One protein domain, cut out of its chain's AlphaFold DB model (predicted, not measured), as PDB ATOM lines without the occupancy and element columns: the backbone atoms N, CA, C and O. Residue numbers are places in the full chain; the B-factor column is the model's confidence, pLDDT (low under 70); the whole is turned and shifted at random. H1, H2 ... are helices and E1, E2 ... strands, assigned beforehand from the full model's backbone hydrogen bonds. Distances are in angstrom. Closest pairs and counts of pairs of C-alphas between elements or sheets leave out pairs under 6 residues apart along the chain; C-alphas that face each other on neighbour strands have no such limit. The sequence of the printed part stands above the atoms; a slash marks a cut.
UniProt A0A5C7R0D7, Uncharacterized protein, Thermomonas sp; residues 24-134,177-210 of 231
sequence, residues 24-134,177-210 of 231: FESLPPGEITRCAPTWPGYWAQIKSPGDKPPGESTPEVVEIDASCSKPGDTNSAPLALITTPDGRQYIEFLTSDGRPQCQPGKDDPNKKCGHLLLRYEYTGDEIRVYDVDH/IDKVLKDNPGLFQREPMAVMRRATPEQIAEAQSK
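Overview. This is residues 24 to 134 and 177 to 210 of the 231 residues of an uncharacterized protein of Thermomonas sp (UniProt A0A5C7R0D7). With little regular structure, the domain is one strongly twisted antiparallel sheet curled like part of a barrel, with H2 covering its E3 edge and H1 off the sheet. Residues 105 to 110 stick out. The 145 printed residues, mixed in class with 57 in named elements, run E1 to E7, H1, E8, H2; sheet order is E1 E4 E5 E6 E7 E8 E2 E3. It is compact, radius of gyration of the C-alphas 16.5 A, spanning 46 by 36 by 32 A.

Along the chain. E1, residues 31 to 33, begins with C-alpha 31 at (18.078, 106.574, 50.145). E2 is 41 to 47, 17.9 A long, E3 60 to 64, E4 79 to 83, E5 89 to 93, E6 118 to 122, E7 126 to 130, H1 177 to 183, E8 194 to 198. H2, 201 to 210, 14.3 A long, ends with C-alpha 210 at (54.767, 97.881, 42.758).

Arrangement. E4 E5 E6 E7 form a meander, successive antiparallel neighbours; N 80 and O 92 are 2.8 A apart. H2 makes two layers, on one face of the sheet, height 9.2 A; C-alphas 61 and 207 are E3 and H2's closest, 6.2 A. Every O i to N i+4 pair in H1 and H2 is within hydrogen-bond range.

Size, cuts and confidence. Residues 135 to 176 are cut out, a 15.3 A gap between C-alphas. Links E2 to E3, E3 to E4 and E5 to E6 are long. Residues 50 to 58 and 103 to 110, among others, have pLDDT under 70.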
ATOM      1  N   PHE A  24      16.057 119.676  39.698       53.81
ATOM      2  CA  PHE A  24      16.552 118.596  38.856       53.81
ATOM      3  C   PHE A  24      16.561 117.321  39.706       53.81
ATOM      4  O   PHE A  24      17.557 116.997  40.343       53.81
ATOM      5  N   GLU A  25      15.425 116.628  39.787       62.09
ATOM      6  CA  GLU A  25      15.329 115.341  40.486       62.09
ATOM      7  C   GLU A  25      15.717 114.216  39.524       62.09
ATOM      8  O   GLU A  25      14.894 113.608  38.841       62.09
ATOM      9  N   SER A  26      17.025 114.028  39.366       61.84
ATOM     10  CA  SER A  26      17.654 113.200  38.331       61.84
ATOM     11  C   SER A  26      17.315 111.714  38.298       61.84
ATOM     12  O   SER A  26      17.383 111.059  37.261       61.84
ATOM     13  N   LEU A  27      17.059 111.139  39.465       80.75
ATOM     14  CA  LEU A  27      17.140 109.698  39.664       80.75
ATOM     15  C   LEU A  27      15.984 109.196  40.523       80.75
ATOM     16  O   LEU A  27      15.352 109.995  41.212       80.75
ATOM     17  N   PRO A  28      15.660 107.890  40.453       84.06
ATOM     18  CA  PRO A  28      14.557 107.321  41.211       84.06
ATOM     19  C   PRO A  28      14.614 107.707  42.691       84.06
ATOM     20  O   PRO A  28      15.701 107.736  43.268       84.06
ATOM     21  N   PRO A  29      13.461 107.971  43.327       86.62
ATOM     22  CA  PRO A  29      13.451 108.329  44.734       86.62
ATOM     23  C   PRO A  29      14.000 107.163  45.562       86.62
ATOM     24  O   PRO A  29      13.604 106.008  45.367       86.62
ATOM     25  N   GLY A  30      14.899 107.466  46.492       89.81
ATOM     26  CA  GLY A  30      15.588 106.463  47.289       89.81
ATOM     27  C   GLY A  30      16.450 107.069  48.386       89.81
ATOM     28  O   GLY A  30      16.571 108.289  48.505       89.81
ATOM     29  N   GLU A  31      17.039 106.196  49.194       91.50
ATOM     30  CA  GLU A  31      18.078 106.574  50.145       91.50
ATOM     31  C   GLU A  31      19.346 106.945  49.376       91.50
ATOM     32  O   GLU A  31      19.793 106.178  48.522       91.50
ATOM     33  N   ILE A  32      19.909 108.115  49.680       90.19
ATOM     34  CA  ILE A  32      21.117 108.629  49.037       90.19
ATOM     35  C   ILE A  32      22.266 108.576  50.039       90.19
ATOM     36  O   ILE A  32      22.196 109.201  51.097       90.19
ATOM     37  N   THR A  33      23.348 107.889  49.685       90.56
ATOM     38  CA  THR A  33      24.611 107.924  50.432       90.56
ATOM     39  C   THR A  33      25.767 108.307  49.519       90.56
ATOM     40  O   THR A  33      25.781 107.964  48.343       90.56
ATOM     41  N   ARG A  34      26.765 109.011  50.053       87.50
ATOM     42  CA  ARG A  34      28.019 109.287  49.327       87.50
ATOM     43  C   ARG A  34      28.983 108.108  49.360       87.50
ATOM     44  O   ARG A  34      29.851 107.995  48.509       87.50
ATOM     45  N   CYS A  35      28.839 107.249  50.365       86.88
ATOM     46  CA  CYS A  35      29.717 106.118  50.575       86.88
ATOM     47  C   CYS A  35      28.937 104.984  51.231       86.88
ATOM     48  O   CYS A  35      28.388 105.144  52.325       86.88
ATOM     49  N   ALA A  36      28.857 103.836  50.564       88.38
ATOM     50  CA  ALA A  36      28.320 102.647  51.204       88.38
ATOM     51  C   ALA A  36      29.332 102.178  52.268       88.38
ATOM     52  O   ALA A  36      30.504 102.003  51.936       88.38
ATOM     53  N   PRO A  37      28.919 101.924  53.526       88.38
ATOM     54  CA  PRO A  37      29.839 101.524  54.600       88.38
ATOM     55  C   PRO A  37      30.655 100.262  54.297       88.38
ATOM     56  O   PRO A  37      31.673 100.002  54.929       88.38
ATOM     57  N   THR A  38      30.195  99.466  53.335       90.00
ATOM     58  CA  THR A  38      30.820  98.221  52.903       90.00
ATOM     59  C   THR A  38      31.784  98.383  51.732       90.00
ATOM     60  O   THR A  38      32.357  97.390  51.297       90.00
ATOM     61  N   TRP A  39      31.958  99.588  51.185       91.25
ATOM     62  CA  TRP A  39      32.886  99.853  50.083       91.25
ATOM     63  C   TRP A  39      34.333 100.092  50.520       91.25
ATOM     64  O   TRP A  39      35.210  99.596  49.818       91.25
ATOM     65  N   PRO A  40      34.641 100.765  51.645       93.88
ATOM     66  CA  PRO A  40      36.027 100.978  52.046       93.88
ATOM     67  C   PRO A  40      36.855  99.681  52.093       93.88
ATOM     68  O   PRO A  40      36.340  98.602  52.416       93.88
ATOM     69  N   GLY A  41      38.132  99.773  51.726       94.81
ATOM     70  CA  GLY A  41      39.098  98.676  51.632       94.81
ATOM     71  C   GLY A  41      39.673  98.486  50.224       94.81
ATOM     72  O   GLY A  41      39.503  99.325  49.343       94.81
ATOM     73  N   TYR A  42      40.362  97.364  50.013       95.62
ATOM     74  CA  TYR A  42      41.061  97.070  48.760       95.62
ATOM     75  C   TYR A  42      40.195  96.275  47.781       95.62
ATOM     76  O   TYR A  42      39.556  95.282  48.151       95.62
ATOM     77  N   TRP A  43      40.222  96.693  46.521       95.62
ATOM     78  CA  TRP A  43      39.454  96.114  45.426       95.62
ATOM     79  C   TRP A  43      40.356  95.800  44.242       95.62
ATOM     80  O   TRP A  43      41.077  96.666  43.770       95.62
ATOM     81  N   ALA A  44      40.297  94.573  43.742       94.56
ATOM     82  CA  ALA A  44      40.889  94.171  42.480       94.56
ATOM     83  C   ALA A  44      39.903  94.457  41.339       94.56
ATOM     84  O   ALA A  44      38.783  93.932  41.317       94.56
ATOM     85  N   GLN A  45      40.320  95.277  40.381       91.44
ATOM     86  CA  GLN A  45      39.561  95.595  39.182       91.44
ATOM     87  C   GLN A  45      39.698  94.453  38.175       91.44
ATOM     88  O   GLN A  45      40.758  94.212  37.606       91.44
ATOM     89  N   ILE A  46      38.608  93.711  37.994       89.88
ATOM     90  CA  ILE A  46      38.545  92.540  37.111       89.88
ATOM     91  C   ILE A  46      38.172  92.954  35.685       89.88
ATOM     92  O   ILE A  46      38.563  92.303  34.720       89.88
ATOM     93  N   LYS A  47      37.384  94.026  35.560       86.38
ATOM     94  CA  LYS A  47      36.965  94.609  34.285       86.38
ATOM     95  C   LYS A  47      36.858  96.120  34.438       86.38
ATOM     96  O   LYS A  47      36.164  96.576  35.352       86.38
ATOM     97  N   SER A  48      37.474  96.870  33.531       82.19
ATOM     98  CA  SER A  48      37.364  98.329  33.451       82.19
ATOM     99  C   SER A  48      36.616  98.764  32.192       82.19
ATOM    100  O   SER A  48      36.648  98.069  31.170       82.19
ATOM    101  N   PRO A  49      35.967  99.940  32.222       73.12
ATOM    102  CA  PRO A  49      35.426 100.546  31.016       73.12
ATOM    103  C   PRO A  49      36.551 100.806  30.003       73.12
ATOM    104  O   PRO A  49      37.497 101.529  30.301       73.12
ATOM    105  N   GLY A  50      36.439 100.236  28.802       67.25
ATOM    106  CA  GLY A  50      37.395 100.472  27.713       67.25
ATOM    107  C   GLY A  50      38.615  99.547  27.679       67.25
ATOM    108  O   GLY A  50      39.473  99.740  26.815       67.25
ATOM    109  N   ASP A  51      38.694  98.534  28.548       64.88
ATOM    110  CA  ASP A  51      39.780  97.553  28.487       64.88
ATOM    111  C   ASP A  51      39.770  96.766  27.165       64.88
ATOM    112  O   ASP A  51      38.725  96.344  26.653       64.88
ATOM    113  N   LYS A  52      40.974  96.538  26.624       53.19
ATOM    114  CA  LYS A  52      41.219  95.555  25.557       53.19
ATOM    115  C   LYS A  52      40.823  94.150  26.051       53.19
ATOM    116  O   LYS A  52      40.811  93.921  27.260       53.19
ATOM    117  N   PRO A  53      40.477  93.210  25.147       53.84
ATOM    118  CA  PRO A  53      39.994  91.884  25.529       53.84
ATOM    119  C   PRO A  53      40.910  91.201  26.560       53.84
ATOM    120  O   PRO A  53      42.129  91.379  26.498       53.84
ATOM    121  N   PRO A  54      40.330  90.430  27.499       47.12
ATOM    122  CA  PRO A  54      41.049  89.846  28.627       47.12
ATOM    123  C   PRO A  54      42.213  88.988  28.127       47.12
ATOM    124  O   PRO A  54      42.005  88.073  27.330       47.12
ATOM    125  N   GLY A  55      43.433  89.298  28.576       52.19
ATOM    126  CA  GLY A  55      44.628  88.624  28.072       52.19
ATOM    127  C   GLY A  55      45.890  88.745  28.921       52.19
ATOM    128  O   GLY A  55      46.529  87.723  29.132       52.19
ATOM    129  N   GLU A  56      46.266  89.928  29.428       53.00
ATOM    130  CA  GLU A  56      47.656  90.101  29.916       53.00
ATOM    131  C   GLU A  56      47.885  91.051  31.107       53.00
ATOM    132  O   GLU A  56      49.013  91.138  31.588       53.00
ATOM    133  N   SER A  57      46.874  91.739  31.642       61.00
ATOM    134  CA  SER A  57      47.068  92.627  32.798       61.00
ATOM    135  C   SER A  57      46.675  91.953  34.114       61.00
ATOM    136  O   SER A  57      45.561  91.455  34.281       61.00
ATOM    137  N   THR A  58      47.597  91.951  35.083       69.94
ATOM    138  CA  THR A  58      47.261  91.690  36.490       69.94
ATOM    139  C   THR A  58      46.168  92.672  36.928       69.94
ATOM    140  O   THR A  58      46.322  93.856  36.614       69.94
ATOM    141  N   PRO A  59      45.115  92.234  37.650       81.31
ATOM    142  CA  PRO A  59      44.071  93.131  38.141       81.31
ATOM    143  C   PRO A  59      44.678  94.329  38.872       81.31
ATOM    144  O   PRO A  59      45.501  94.144  39.772       81.31
ATOM    145  N   GLU A  60      44.288  95.546  38.496       88.62
ATOM    146  CA  GLU A  60      44.697  96.738  39.241       88.62
ATOM    147  C   GLU A  60      44.032  96.696  40.619       88.62
ATOM    148  O   GLU A  60      42.820  96.498  40.726       88.62
ATOM    149  N   VAL A  61      44.820  96.852  41.684       92.50
ATOM    150  CA  VAL A  61      44.279  96.967  43.041       92.50
ATOM    151  C   VAL A  61      44.100  98.439  43.378       92.50
ATOM    152  O   VAL A  61      45.060  99.209  43.397       92.50
ATOM    153  N   VAL A  62      42.865  98.808  43.693       91.25
ATOM    154  CA  VAL A  62      42.466 100.147  44.113       91.25
ATOM    155  C   VAL A  62      42.086 100.112  45.588       91.25
ATOM    156  O   VAL A  62      41.313  99.262  46.029       91.25
ATOM    157  N   GLU A  63      42.635 101.042  46.363       92.69
ATOM    158  CA  GLU A  63      42.169 101.315  47.720       92.69
ATOM    159  C   GLU A  63      41.026 102.324  47.663       92.69
ATOM    160  O   GLU A  63      41.162 103.382  47.047       92.69
ATOM    161  N   ILE A  64      39.913 101.991  48.308       91.44
ATOM    162  CA  ILE A  64      38.798 102.902  48.553       91.44
ATOM    163  C   ILE A  64      38.836 103.254  50.038       91.44
ATOM    164  O   ILE A  64      38.724 102.373  50.890       91.44
ATOM    165  N   ASP A  65      39.008 104.529  50.365       90.19
ATOM    166  CA  ASP A  65      39.057 104.974  51.754       90.19
ATOM    167  C   ASP A  65      37.653 105.112  52.382       90.19
ATOM    168  O   ASP A  65      36.622 104.852  51.758       90.19
ATOM    169  N   ALA A  66      37.597 105.536  53.649       88.75
ATOM    170  CA  ALA A  66      36.342 105.742  54.377       88.75
ATOM    171  C   ALA A  66      35.449 106.855  53.793       88.75
ATOM    172  O   ALA A  66      34.271 106.936  54.137       88.75
ATOM    173  N   SER A  67      35.995 107.712  52.925       83.88
ATOM    174  CA  SER A  67      35.251 108.730  52.179       83.88
ATOM    175  C   SER A  67      34.756 108.228  50.817       83.88
ATOM    176  O   SER A  67      34.133 108.989  50.080       83.88
ATOM    177  N   CYS A  68      35.001 106.952  50.499       85.38
ATOM    178  CA  CYS A  68      34.771 106.344  49.193       85.38
ATOM    179  C   CYS A  68      35.558 106.999  48.047       85.38
ATOM    180  O   CYS A  68      35.093 107.026  46.910       85.38
ATOM    181  N   SER A  69      36.765 107.485  48.343       83.75
ATOM    182  CA  SER A  69      37.690 108.047  47.353       83.75
ATOM    183  C   SER A  69      38.975 107.220  47.277       83.75
ATOM    184  O   SER A  69      39.300 106.467  48.199       83.75
ATOM    185  N   LYS A  70      39.725 107.354  46.176       83.06
ATOM    186  CA  LYS A  70      41.091 106.818  46.093       83.06
ATOM    187  C   LYS A  70      42.026 107.718  46.921       83.06
ATOM    188  O   LYS A  70      41.997 108.936  46.726       83.06
ATOM    189  N   PRO A  71      42.877 107.176  47.812       75.75
ATOM    190  CA  PRO A  71      43.792 107.990  48.607       75.75
ATOM    191  C   PRO A  71      44.668 108.905  47.741       75.75
ATOM    192  O   PRO A  71      45.352 108.447  46.826       75.75
ATOM    193  N   GLY A  72      44.656 110.205  48.045       68.06
ATOM    194  CA  GLY A  72      45.431 111.219  47.322       68.06
ATOM    195  C   GLY A  72      44.833 111.661  45.983       68.06
ATOM    196  O   GLY A  72      45.404 112.541  45.340       68.06
ATOM    197  N   ASP A  73      43.693 111.104  45.569       72.56
ATOM    198  CA  ASP A  73      42.981 111.571  44.386       72.56
ATOM    199  C   ASP A  73      42.064 112.746  44.739       72.56
ATOM    200  O   ASP A  73      40.961 112.586  45.257       72.56
ATOM    201  N   THR A  74      42.523 113.960  44.440       63.06
ATOM    202  CA  THR A  74      41.716 115.180  44.577       63.06
ATOM    203  C   THR A  74      40.758 115.398  43.404       63.06
ATOM    204  O   THR A  74      39.973 116.344  43.436       63.06
ATOM    205  N   ASN A  75      40.842 114.568  42.359       65.06
ATOM    206  CA  ASN A  75      40.094 114.710  41.110       65.06
ATOM    207  C   ASN A  75      38.987 113.660  40.952       65.06
ATOM    208  O   ASN A  75      38.279 113.682  39.943       65.06
ATOM    209  N   SER A  76      38.815 112.763  41.927       66.75
ATOM    210  CA  SER A  76      37.684 111.838  41.960       66.75
ATOM    211  C   SER A  76      36.383 112.639  41.921       66.75
ATOM    212  O   SER A  76      36.091 113.431  42.821       66.75
ATOM    213  N   ALA A  77      35.604 112.455  40.851       70.12
ATOM    214  CA  ALA A  77      34.279 113.044  40.753       70.12
ATOM    215  C   ALA A  77      33.443 112.523  41.932       70.12
ATOM    216  O   ALA A  77      33.339 111.302  42.087       70.12
ATOM    217  N   PRO A  78      32.867 113.402  42.774       81.06
ATOM    218  CA  PRO A  78      32.026 112.946  43.866       81.06
ATOM    219  C   PRO A  78      30.910 112.068  43.318       81.06
ATOM    220  O   PRO A  78      30.315 112.385  42.289       81.06
ATOM    221  N   LEU A  79      30.619 110.970  44.001       86.75
ATOM    222  CA  LEU A  79      29.531 110.085  43.617       86.75
ATOM    223  C   LEU A  79      28.443 110.066  44.686       86.75
ATOM    224  O   LEU A  79      28.695 110.300  45.872       86.75
ATOM    225  N   ALA A  80      27.225 109.776  44.253       88.81
ATOM    226  CA  ALA A  80      26.121 109.415  45.117       88.81
ATOM    227  C   ALA A  80      25.589 108.036  44.721       88.81
ATOM    228  O   ALA A  80      25.477 107.689  43.546       88.81
ATOM    229  N   LEU A  81      25.272 107.240  45.732       91.50
ATOM    230  CA  LEU A  81      24.655 105.934  45.614       91.50
ATOM    231  C   LEU A  81      23.206 106.064  46.040       91.50
ATOM    232  O   LEU A  81      22.922 106.536  47.141       91.50
ATOM    233  N   ILE A  82      22.301 105.620  45.180       92.50
ATOM    234  CA  ILE A  82      20.865 105.698  45.420       92.50
ATOM    235  C   ILE A  82      20.318 104.290  45.535       92.50
ATOM    236  O   ILE A  82      20.469 103.503  44.603       92.50
ATOM    237  N   THR A  83      19.662 103.983  46.653       93.00
ATOM    238  CA  THR A  83      18.941 102.721  46.856       93.00
ATOM    239  C   THR A  83      17.446 102.998  46.899       93.00
ATOM    240  O   THR A  83      16.951 103.693  47.786       93.00
ATOM    241  N   THR A  84      16.704 102.475  45.928       93.12
ATOM    242  CA  THR A  84      15.249 102.645  45.864       93.12
ATOM    243  C   THR A  84      14.536 101.762  46.894       93.12
ATOM    244  O   THR A  84      15.083 100.744  47.321       93.12
ATOM    245  N   PRO A  85      13.271 102.065  47.251       92.69
ATOM    246  CA  PRO A  85      12.489 101.234  48.173       92.69
ATOM    247  C   PRO A  85      12.306  99.772  47.734       92.69
ATOM    248  O   PRO A  85      12.031  98.913  48.564       92.69
ATOM    249  N   ASP A  86      12.438  99.484  46.435       92.44
ATOM    250  CA  ASP A  86      12.388  98.129  45.872       92.44
ATOM    251  C   ASP A  86      13.776  97.483  45.686       92.44
ATOM    252  O   ASP A  86      13.888  96.443  45.041       92.44
ATOM    253  N   GLY A  87      14.828  98.079  46.257       91.94
ATOM    254  CA  GLY A  87      16.171  97.502  46.343       91.94
ATOM    255  C   GLY A  87      17.047  97.671  45.099       91.94
ATOM    256  O   GLY A  87      18.149  97.128  45.063       91.94
ATOM    257  N   ARG A  88      16.604  98.411  44.076       93.25
ATOM    258  CA  ARG A  88      17.462  98.749  42.927       93.25
ATOM    259  C   ARG A  88      18.465  99.818  43.339       93.25
ATOM    260  O   ARG A  88      18.138 100.724  44.103       93.25
ATOM    261  N   GLN A  89      19.677  99.711  42.807       94.00
ATOM    262  CA  GLN A  89      20.772 100.586  43.192       94.00
ATOM    263  C   GLN A  89      21.361 101.303  41.978       94.00
ATOM    264  O   GLN A  89      21.606 100.690  40.935       94.00
ATOM    265  N   TYR A  90      21.579 102.607  42.116       93.56
ATOM    266  CA  TYR A  90      22.060 103.480  41.050       93.56
ATOM    267  C   TYR A  90      23.277 104.283  41.504       93.56
ATOM    268  O   TYR A  90      23.394 104.605  42.686       93.56
ATOM    269  N   ILE A  91      24.171 104.587  40.563       91.38
ATOM    270  CA  ILE A  91      25.305 105.495  40.772       91.38
ATOM    271  C   ILE A  91      25.004 106.798  40.048       91.38
ATOM    272  O   ILE A  91      24.585 106.796  38.889       91.38
ATOM    273  N   GLU A  92      25.265 107.899  40.732       88.00
ATOM    274  CA  GLU A  92      25.243 109.243  40.193       88.00
ATOM    275  C   GLU A  92      26.628 109.862  40.325       88.00
ATOM    276  O   GLU A  92      27.190 109.886  41.419       88.00
ATOM    277  N   PHE A  93      27.167 110.391  39.229       84.25
ATOM    278  CA  PHE A  93      28.357 111.230  39.288       84.25
ATOM    279  C   PHE A  93      27.955 112.691  39.414       84.25
ATOM    280  O   PHE A  93      27.153 113.211  38.634       84.25
ATOM    281  N   LEU A  94      28.557 113.343  40.393       80.75
ATOM    282  CA  LEU A  94      28.353 114.733  40.727       80.75
ATOM    283  C   LEU A  94      29.615 115.529  40.397       80.75
ATOM    284  O   LEU A  94      30.730 115.014  40.317       80.75
ATOM    285  N   THR A  95      29.440 116.825  40.217       79.25
ATOM    286  CA  THR A  95      30.525 117.803  40.250       79.25
ATOM    287  C   THR A  95      31.002 118.016  41.692       79.25
ATOM    288  O   THR A  95      30.345 117.613  42.653       79.25
ATOM    289  N   SER A  96      32.143 118.690  41.869       76.81
ATOM    290  CA  SER A  96      32.707 119.011  43.195       76.81
ATOM    291  C   SER A  96      31.757 119.809  44.101       76.81
ATOM    292  O   SER A  96      31.824 119.688  45.321       76.81
ATOM    293  N   ASP A  97      30.844 120.586  43.517       77.44
ATOM    294  CA  ASP A  97      29.789 121.330  44.214       77.44
ATOM    295  C   ASP A  97      28.470 120.543  44.371       77.44
ATOM    296  O   ASP A  97      27.469 121.096  44.824       77.44
ATOM    297  N   GLY A  98      28.463 119.249  44.036       75.69
ATOM    298  CA  GLY A  98      27.329 118.345  44.236       75.69
ATOM    299  C   GLY A  98      26.214 118.472  43.196       75.69
ATOM    300  O   GLY A  98      25.095 118.040  43.464       75.69
ATOM    301  N   ARG A  99      26.484 119.083  42.037       79.25
ATOM    302  CA  ARG A  99      25.523 119.210  40.931       79.25
ATOM    303  C   ARG A  99      25.670 118.063  39.919       79.25
ATOM    304  O   ARG A  99      26.705 117.402  39.892       79.25
ATOM    305  N   PRO A 100      24.661 117.827  39.063       78.06
ATOM    306  CA  PRO A 100      24.748 116.815  38.016       78.06
ATOM    307  C   PRO A 100      25.860 117.139  37.018       78.06
ATOM    308  O   PRO A 100      26.141 118.311  36.740       78.06
ATOM    309  N   GLN A 101      26.472 116.105  36.444       73.44
ATOM    310  CA  GLN A 101      27.522 116.288  35.453       73.44
ATOM    311  C   GLN A 101      26.977 116.983  34.192       73.44
ATOM    312  O   GLN A 101      25.890 116.695  33.690       73.44
ATOM    313  N   CYS A 102      27.752 117.920  33.660       73.25
ATOM    314  CA  CYS A 102      27.433 118.596  32.408       73.25
ATOM    315  C   CYS A 102      28.416 118.164  31.324       73.25
ATOM    316  O   CYS A 102      29.575 117.888  31.641       73.25
ATOM    317  N   GLN A 103      27.968 118.132  30.064       66.38
ATOM    318  CA  GLN A 103      28.768 117.667  28.922       66.38
ATOM    319  C   GLN A 103      30.205 118.221  28.946       66.38
ATOM    320  O   GLN A 103      30.385 119.420  29.171       66.38
ATOM    321  N   PRO A 104      31.241 117.396  28.730       52.72
ATOM    322  CA  PRO A 104      32.615 117.880  28.671       52.72
ATOM    323  C   PRO A 104      32.793 118.829  27.473       52.72
ATOM    324  O   PRO A 104      32.669 118.439  26.320       52.72
ATOM    325  N   GLY A 105      33.062 120.102  27.764       52.50
ATOM    326  CA  GLY A 105      33.169 121.190  26.793       52.50
ATOM    327  C   GLY A 105      33.252 122.532  27.526       52.50
ATOM    328  O   GLY A 105      32.686 122.658  28.616       52.50
ATOM    329  N   LYS A 106      34.030 123.478  26.975       45.84
ATOM    330  CA  LYS A 106      34.341 124.820  27.526       45.84
ATOM    331  C   LYS A 106      33.092 125.566  28.006       45.84
ATOM    332  O   LYS A 106      32.004 125.221  27.570       45.84
ATOM    333  N   ASP A 107      33.291 126.577  28.856       55.66
ATOM    334  CA  ASP A 107      32.309 127.475  29.500       55.66
ATOM    335  C   ASP A 107      31.201 128.028  28.572       55.66
ATOM    336  O   ASP A 107      31.128 129.222  28.288       55.66
ATOM    337  N   ASP A 108      30.329 127.154  28.077       60.62
ATOM    338  CA  ASP A 108      29.172 127.489  27.264       60.62
ATOM    339  C   ASP A 108      27.988 127.725  28.212       60.62
ATOM    340  O   ASP A 108      27.608 126.822  28.962       60.62
ATOM    341  N   PRO A 109      27.363 128.909  28.207       59.03
ATOM    342  CA  PRO A 109      26.136 129.142  28.965       59.03
ATOM    343  C   PRO A 109      24.973 128.216  28.553       59.03
ATOM    344  O   PRO A 109      24.008 128.097  29.304       59.03
ATOM    345  N   ASN A 110      25.061 127.526  27.409       64.12
ATOM    346  CA  ASN A 110      24.103 126.509  26.956       64.12
ATOM    347  C   ASN A 110      24.523 125.073  27.302       64.12
ATOM    348  O   ASN A 110      23.957 124.118  26.758       64.12
ATOM    349  N   LYS A 111      25.517 124.899  28.180       70.38
ATOM    350  CA  LYS A 111      26.018 123.583  28.575       70.38
ATOM    351  C   LYS A 111      24.880 122.726  29.119       70.38
ATOM    352  O   LYS A 111      24.226 123.061  30.108       70.38
ATOM    353  N   LYS A 112      24.656 121.590  28.466       75.88
ATOM    354  CA  LYS A 112      23.617 120.646  28.857       75.88
ATOM    355  C   LYS A 112      24.110 119.833  30.045       75.88
ATOM    356  O   LYS A 112      25.152 119.177  29.979       75.88
ATOM    357  N   CYS A 113      23.352 119.904  31.129       77.56
ATOM    358  CA  CYS A 113      23.580 119.134  32.342       77.56
ATOM    359  C   CYS A 113      22.540 118.027  32.456       77.56
ATOM    360  O   CYS A 113      21.418 118.166  31.958       77.56
ATOM    361  N   GLY A 114      22.925 116.941  33.109       85.25
ATOM    362  CA  GLY A 114      22.007 115.885  33.483       85.25
ATOM    363  C   GLY A 114      22.718 114.735  34.161       85.25
ATOM    364  O   GLY A 114      23.866 114.843  34.578       85.25
ATOM    365  N   HIS A 115      22.007 113.630  34.297       86.31
ATOM    366  CA  HIS A 115      22.451 112.511  35.107       86.31
ATOM    367  C   HIS A 115      22.849 111.372  34.190       86.31
ATOM    368  O   HIS A 115      22.063 110.939  33.340       86.31
ATOM    369  N   LEU A 116      24.074 110.883  34.367       87.25
ATOM    370  CA  LEU A 116      24.463 109.607  33.800       87.25
ATOM    371  C   LEU A 116      23.746 108.517  34.593       87.25
ATOM    372  O   LEU A 116      23.853 108.454  35.816       87.25
ATOM    373  N   LEU A 117      22.987 107.680  33.898       89.25
ATOM    374  CA  LEU A 117      22.223 106.629  34.543       89.25
ATOM    375  C   LEU A 117      23.057 105.354  34.599       89.25
ATOM    376  O   LEU A 117      23.163 104.647  33.604       89.25
ATOM    377  N   LEU A 118      23.599 105.040  35.768       92.81
ATOM    378  CA  LEU A 118      24.293 103.781  36.012       92.81
ATOM    379  C   LEU A 118      23.555 102.970  37.060       92.81
ATOM    380  O   LEU A 118      23.063 103.510  38.049       92.81
ATOM    381  N   ARG A 119      23.511 101.656  36.857       95.25
ATOM    382  CA  ARG A 119      23.031 100.707  37.860       95.25
ATOM    383  C   ARG A 119      24.227 100.003  38.466       95.25
ATOM    384  O   ARG A 119      25.144  99.635  37.737       95.25
ATOM    385  N   TYR A 120      24.199  99.754  39.766       94.81
ATOM    386  CA  TYR A 120      25.184  98.877  40.381       94.81
ATOM    387  C   TYR A 120      24.522  97.747  41.155       94.81
ATOM    388  O   TYR A 120      23.349  97.814  41.514       94.81
ATOM    389  N   GLU A 121      25.282  96.679  41.350       95.25
ATOM    390  CA  GLU A 121      24.915  95.543  42.184       95.25
ATOM    391  C   GLU A 121      26.084  95.251  43.125       95.25
ATOM    392  O   GLU A 121      27.246  95.258  42.705       95.25
ATOM    393  N   TYR A 122      25.773  94.991  44.393       92.94
ATOM    394  CA  TYR A 122      26.748  94.642  45.421       92.94
ATOM    395  C   TYR A 122      26.379  93.314  46.086       92.94
ATOM    396  O   TYR A 122      25.249  93.131  46.533       92.94
ATOM    397  N   THR A 123      27.339  92.391  46.170       91.81
ATOM    398  CA  THR A 123      27.128  91.037  46.729       91.81
ATOM    399  C   THR A 123      28.048  90.710  47.910       91.81
ATOM    400  O   THR A 123      28.285  89.545  48.210       91.81
ATOM    401  N   GLY A 124      28.578  91.726  48.599       90.75
ATOM    402  CA  GLY A 124      29.546  91.537  49.689       90.75
ATOM    403  C   GLY A 124      30.983  91.704  49.197       90.75
ATOM    404  O   GLY A 124      31.653  92.694  49.504       90.75
ATOM    405  N   ASP A 125      31.422  90.777  48.354       95.06
ATOM    406  CA  ASP A 125      32.805  90.753  47.870       95.06
ATOM    407  C   ASP A 125      32.962  91.213  46.423       95.06
ATOM    408  O   ASP A 125      34.069  91.222  45.888       95.06
ATOM    409  N   GLU A 126      31.866  91.609  45.779       95.94
ATOM    410  CA  GLU A 126      31.864  92.010  44.379       95.94
ATOM    411  C   GLU A 126      30.933  93.199  44.146       95.94
ATOM    412  O   GLU A 126      29.783  93.203  44.604       95.94
ATOM    413  N   ILE A 127      31.446  94.186  43.411       94.94
ATOM    414  CA  ILE A 127      30.708  95.331  42.882       94.94
ATOM    415  C   ILE A 127      30.660  95.181  41.363       94.94
ATOM    416  O   ILE A 127      31.694  95.045  40.703       94.94
ATOM    417  N   ARG A 128      29.455  95.237  40.801       96.12
ATOM    418  CA  ARG A 128      29.221  95.267  39.356       96.12
ATOM    419  C   ARG A 128      28.553  96.572  38.984       96.12
ATOM    420  O   ARG A 128      27.540  96.920  39.580       96.12
ATOM    421  N   VAL A 129      29.079  97.255  37.976       95.00
ATOM    422  CA  VAL A 129      28.473  98.470  37.425       95.00
ATOM    423  C   VAL A 129      27.984  98.176  36.019       95.00
ATOM    424  O   VAL A 129      28.713  97.620  35.198       95.00
ATOM    425  N   TYR A 130      26.741  98.543  35.750       95.19
ATOM    426  CA  TYR A 130      26.054  98.341  34.489       95.19
ATOM    427  C   TYR A 130      25.756  99.692  33.864       95.19
ATOM    428  O   TYR A 130      25.092 100.537  34.475       95.19
ATOM    429  N   ASP A 131      26.205  99.842  32.626       93.00
ATOM    430  CA  ASP A 131      25.821 100.969  31.796       93.00
ATOM    431  C   ASP A 131      24.424 100.763  31.204       93.00
ATOM    432  O   ASP A 131      23.864  99.657  31.201       93.00
ATOM    433  N   VAL A 132      23.862 101.834  30.666       92.81
ATOM    434  CA  VAL A 132      22.632 101.788  29.883       92.81
ATOM    435  C   VAL A 132      22.878 101.236  28.480       92.81
ATOM    436  O   VAL A 132      23.941 101.371  27.874       92.81
ATOM    437  N   ASP A 133      21.842 100.641  27.899       93.25
ATOM    438  CA  ASP A 133      21.737 100.526  26.452       93.25
ATOM    439  C   ASP A 133      21.508 101.930  25.886       93.25
ATOM    440  O   ASP A 133      20.391 102.459  25.874       93.25
ATOM    441  N   HIS A 134      22.599 102.553  25.445       90.88
ATOM    442  CA  HIS A 134      22.581 103.928  24.979       90.88
ATOM    443  C   HIS A 134      21.690 104.142  23.751       90.88
ATOM    444  O   HIS A 134      21.096 105.215  23.624       90.88
ATOM    445  N   ILE A 177      11.207 108.992  35.958       89.38
ATOM    446  CA  ILE A 177      12.386 108.191  35.609       89.38
ATOM    447  C   ILE A 177      12.259 106.792  36.208       89.38
ATOM    448  O   ILE A 177      12.392 105.808  35.481       89.38
ATOM    449  N   ASP A 178      11.879 106.696  37.483       91.38
ATOM    450  CA  ASP A 178      11.601 105.427  38.151       91.38
ATOM    451  C   ASP A 178      10.585 104.572  37.382       91.38
ATOM    452  O   ASP A 178      10.827 103.394  37.100       91.38
ATOM    453  N   LYS A 179       9.471 105.187  36.969       91.75
ATOM    454  CA  LYS A 179       8.455 104.514  36.162       91.75
ATOM    455  C   LYS A 179       9.032 103.977  34.854       91.75
ATOM    456  O   LYS A 179       8.758 102.831  34.505       91.75
ATOM    457  N   VAL A 180       9.826 104.765  34.129       91.12
ATOM    458  CA  VAL A 180      10.384 104.293  32.855       91.12
ATOM    459  C   VAL A 180      11.365 103.143  33.069       91.12
ATOM    460  O   VAL A 180      11.349 102.202  32.276       91.12
ATOM    461  N   LEU A 181      12.161 103.172  34.141       92.12
ATOM    462  CA  LEU A 181      13.068 102.076  34.485       92.12
ATOM    463  C   LEU A 181      12.305 100.785  34.799       92.12
ATOM    464  O   LEU A 181      12.697  99.720  34.327       92.12
ATOM    465  N   LYS A 182      11.186 100.875  35.528       92.31
ATOM    466  CA  LYS A 182      10.298  99.731  35.799       92.31
ATOM    467  C   LYS A 182       9.650  99.183  34.528       92.31
ATOM    468  O   LYS A 182       9.621  97.974  34.324       92.31
ATOM    469  N   ASP A 183       9.184 100.070  33.652       94.25
ATOM    470  CA  ASP A 183       8.539  99.696  32.389       94.25
ATOM    471  C   ASP A 183       9.555  99.170  31.342       94.25
ATOM    472  O   ASP A 183       9.163  98.632  30.306       94.25
ATOM    473  N   ASN A 184      10.869  99.323  31.579       93.25
ATOM    474  CA  ASN A 184      11.943  98.924  30.662       93.25
ATOM    475  C   ASN A 184      13.070  98.161  31.385       93.25
ATOM    476  O   ASN A 184      14.200  98.646  31.434       93.25
ATOM    477  N   PRO A 185      12.827  96.930  31.871       88.88
ATOM    478  CA  PRO A 185      13.832  96.166  32.618       88.88
ATOM    479  C   PRO A 185      15.109  95.859  31.813       88.88
ATOM    480  O   PRO A 185      16.170  95.663  32.393       88.88
ATOM    481  N   GLY A 186      15.035  95.858  30.478       91.94
ATOM    482  CA  GLY A 186      16.192  95.700  29.587       91.94
ATOM    483  C   GLY A 186      16.830  97.018  29.140       91.94
ATOM    484  O   GLY A 186      17.330  97.076  28.020       91.94
ATOM    485  N   LEU A 187      16.696  98.102  29.914       94.19
ATOM    486  CA  LEU A 187      17.341  99.385  29.610       94.19
ATOM    487  C   LEU A 187      18.827  99.406  29.983       94.19
ATOM    488  O   LEU A 187      19.563 100.222  29.444       94.19
ATOM    489  N   PHE A 188      19.265  98.520  30.874       95.38
ATOM    490  CA  PHE A 188      20.677  98.340  31.201       95.38
ATOM    491  C   PHE A 188      21.285  97.215  30.370       95.38
ATOM    492  O   PHE A 188      20.596  96.259  29.998       95.38
ATOM    493  N   GLN A 189      22.585  97.328  30.111       94.25
ATOM    494  CA  GLN A 189      23.361  96.267  29.487       94.25
ATOM    495  C   GLN A 189      23.280  94.987  30.324       94.25
ATOM    496  O   GLN A 189      23.211  95.021  31.553       94.25
ATOM    497  N   ARG A 190      23.291  93.833  29.650       93.38
ATOM    498  CA  ARG A 190      23.279  92.528  30.335       93.38
ATOM    499  C   ARG A 190      24.605  92.234  31.024       93.38
ATOM    500  O   ARG A 190      24.623  91.580  32.062       93.38
ATOM    501  N   GLU A 191      25.696  92.700  30.431       93.44
ATOM    502  CA  GLU A 191      27.036  92.564  30.985       93.44
ATOM    503  C   GLU A 191      27.446  93.845  31.711       93.44
ATOM    504  O   GLU A 191      27.166  94.942  31.218       93.44
ATOM    505  N   PRO A 192      28.130  93.734  32.861       94.38
ATOM    506  CA  PRO A 192      28.646  94.903  33.552       94.38
ATOM    507  C   PRO A 192      29.753  95.566  32.726       94.38
ATOM    508  O   PRO A 192      30.577  94.882  32.111       94.38
ATOM    509  N   MET A 193      29.796  96.897  32.738       91.75
ATOM    510  CA  MET A 193      30.892  97.673  32.152       91.75
ATOM    511  C   MET A 193      32.140  97.645  33.041       91.75
ATOM    512  O   MET A 193      33.251  97.706  32.529       91.75
ATOM    513  N   ALA A 194      31.948  97.517  34.357       91.75
ATOM    514  CA  ALA A 194      33.022  97.421  35.331       91.75
ATOM    515  C   ALA A 194      32.702  96.368  36.392       91.75
ATOM    516  O   ALA A 194      31.553  96.230  36.824       91.75
ATOM    517  N   VAL A 195      33.728  95.628  36.808       93.88
ATOM    518  CA  VAL A 195      33.633  94.622  37.871       93.88
ATOM    519  C   VAL A 195      34.824  94.776  38.796       93.88
ATOM    520  O   VAL A 195      35.971  94.722  38.353       93.88
ATOM    521  N   MET A 196      34.542  94.914  40.086       94.88
ATOM    522  CA  MET A 196      35.541  94.931  41.146       94.88
ATOM    523  C   MET A 196      35.250  93.812  42.135       94.88
ATOM    524  O   MET A 196      34.093  93.550  42.461       94.88
ATOM    525  N   ARG A 197      36.305  93.176  42.640       96.25
ATOM    526  CA  ARG A 197      36.231  92.182  43.714       96.25
ATOM    527  C   ARG A 197      37.106  92.584  44.878       96.25
ATOM    528  O   ARG A 197      38.084  93.289  44.667       96.25
ATOM    529  N   ARG A 198      36.804  92.124  46.088       96.38
ATOM    530  CA  ARG A 198      37.728  92.294  47.215       96.38
ATOM    531  C   ARG A 198      39.095  91.716  46.856       96.38
ATOM    532  O   ARG A 198      39.188  90.590  46.371       96.38
ATOM    533  N   ALA A 199      40.135  92.526  47.036       96.25
ATOM    534  CA  ALA A 199      41.495  92.099  46.750       96.25
ATOM    535  C   ALA A 199      41.953  91.079  47.799       96.25
ATOM    536  O   ALA A 199      41.682  91.224  48.992       96.25
ATOM    537  N   THR A 200      42.663  90.054  47.345       96.00
ATOM    538  CA  THR A 200      43.324  89.085  48.226       96.00
ATOM    539  C   THR A 200      44.548  89.711  48.904       96.00
ATOM    540  O   THR A 200      45.121  90.664  48.363       96.00
ATOM    541  N   PRO A 201      44.995  89.191  50.063       96.19
ATOM    542  CA  PRO A 201      46.226  89.650  50.707       96.19
ATOM    543  C   PRO A 201      47.437  89.649  49.767       96.19
ATOM    544  O   PRO A 201      48.239  90.581  49.794       96.19
ATOM    545  N   GLU A 202      47.543  88.647  48.895       94.50
ATOM    546  CA  GLU A 202      48.616  88.517  47.910       94.50
ATOM    547  C   GLU A 202      48.570  89.649  46.876       94.50
ATOM    548  O   GLU A 202      49.591  90.284  46.613       94.50
ATOM    549  N   GLN A 203      47.384  89.957  46.343       94.25
ATOM    550  CA  GLN A 203      47.194  91.069  45.403       94.25
ATOM    551  C   GLN A 203      47.507  92.424  46.047       94.25
ATOM    552  O   GLN A 203      48.115  93.283  45.411       94.25
ATOM    553  N   ILE A 204      47.118  92.617  47.312       94.88
ATOM    554  CA  ILE A 204      47.421  93.842  48.064       94.88
ATOM    555  C   ILE A 204      48.936  93.988  48.237       94.88
ATOM    556  O   ILE A 204      49.485  95.050  47.943       94.88
ATOM    557  N   ALA A 205      49.619  92.921  48.661       93.50
ATOM    558  CA  ALA A 205      51.067  92.925  48.848       93.50
ATOM    559  C   ALA A 205      51.815  93.199  47.532       93.50
ATOM    560  O   ALA A 205      52.762  93.990  47.508       93.50
ATOM    561  N   GLU A 206      51.370  92.599  46.424       91.88
ATOM    562  CA  GLU A 206      51.939  92.845  45.098       91.88
ATOM    563  C   GLU A 206      51.751  94.308  44.670       91.88
ATOM    564  O   GLU A 206      52.708  94.958  44.245       91.88
ATOM    565  N   ALA A 207      50.542  94.855  44.827       89.38
ATOM    566  CA  ALA A 207      50.234  96.233  44.460       89.38
ATOM    567  C   ALA A 207      51.033  97.253  45.285       89.38
ATOM    568  O   ALA A 207      51.600  98.192  44.726       89.38
ATOM    569  N   GLN A 208      51.144  97.046  46.599       89.88
ATOM    570  CA  GLN A 208      51.961  97.890  47.477       89.88
ATOM    571  C   GLN A 208      53.447  97.828  47.102       89.88
ATOM    572  O   GLN A 208      54.121  98.860  47.075       89.88
ATOM    573  N   SER A 209      53.951  96.641  46.752       88.62
ATOM    574  CA  SER A 209      55.338  96.466  46.305       88.62
ATOM    575  C   SER A 209      55.609  97.207  44.992       88.62
ATOM    576  O   SER A 209      56.625  97.893  44.874       88.62
ATOM    577  N   LYS A 210      54.682  97.131  44.024       86.88
ATOM    578  CA  LYS A 210      54.767  97.881  42.758       86.88
ATOM    579  C   LYS A 210      54.775  99.391  43.001       86.88
ATOM    580  O   LYS A 210      55.683 100.073  42.536       86.88
TER     581      LYS A 210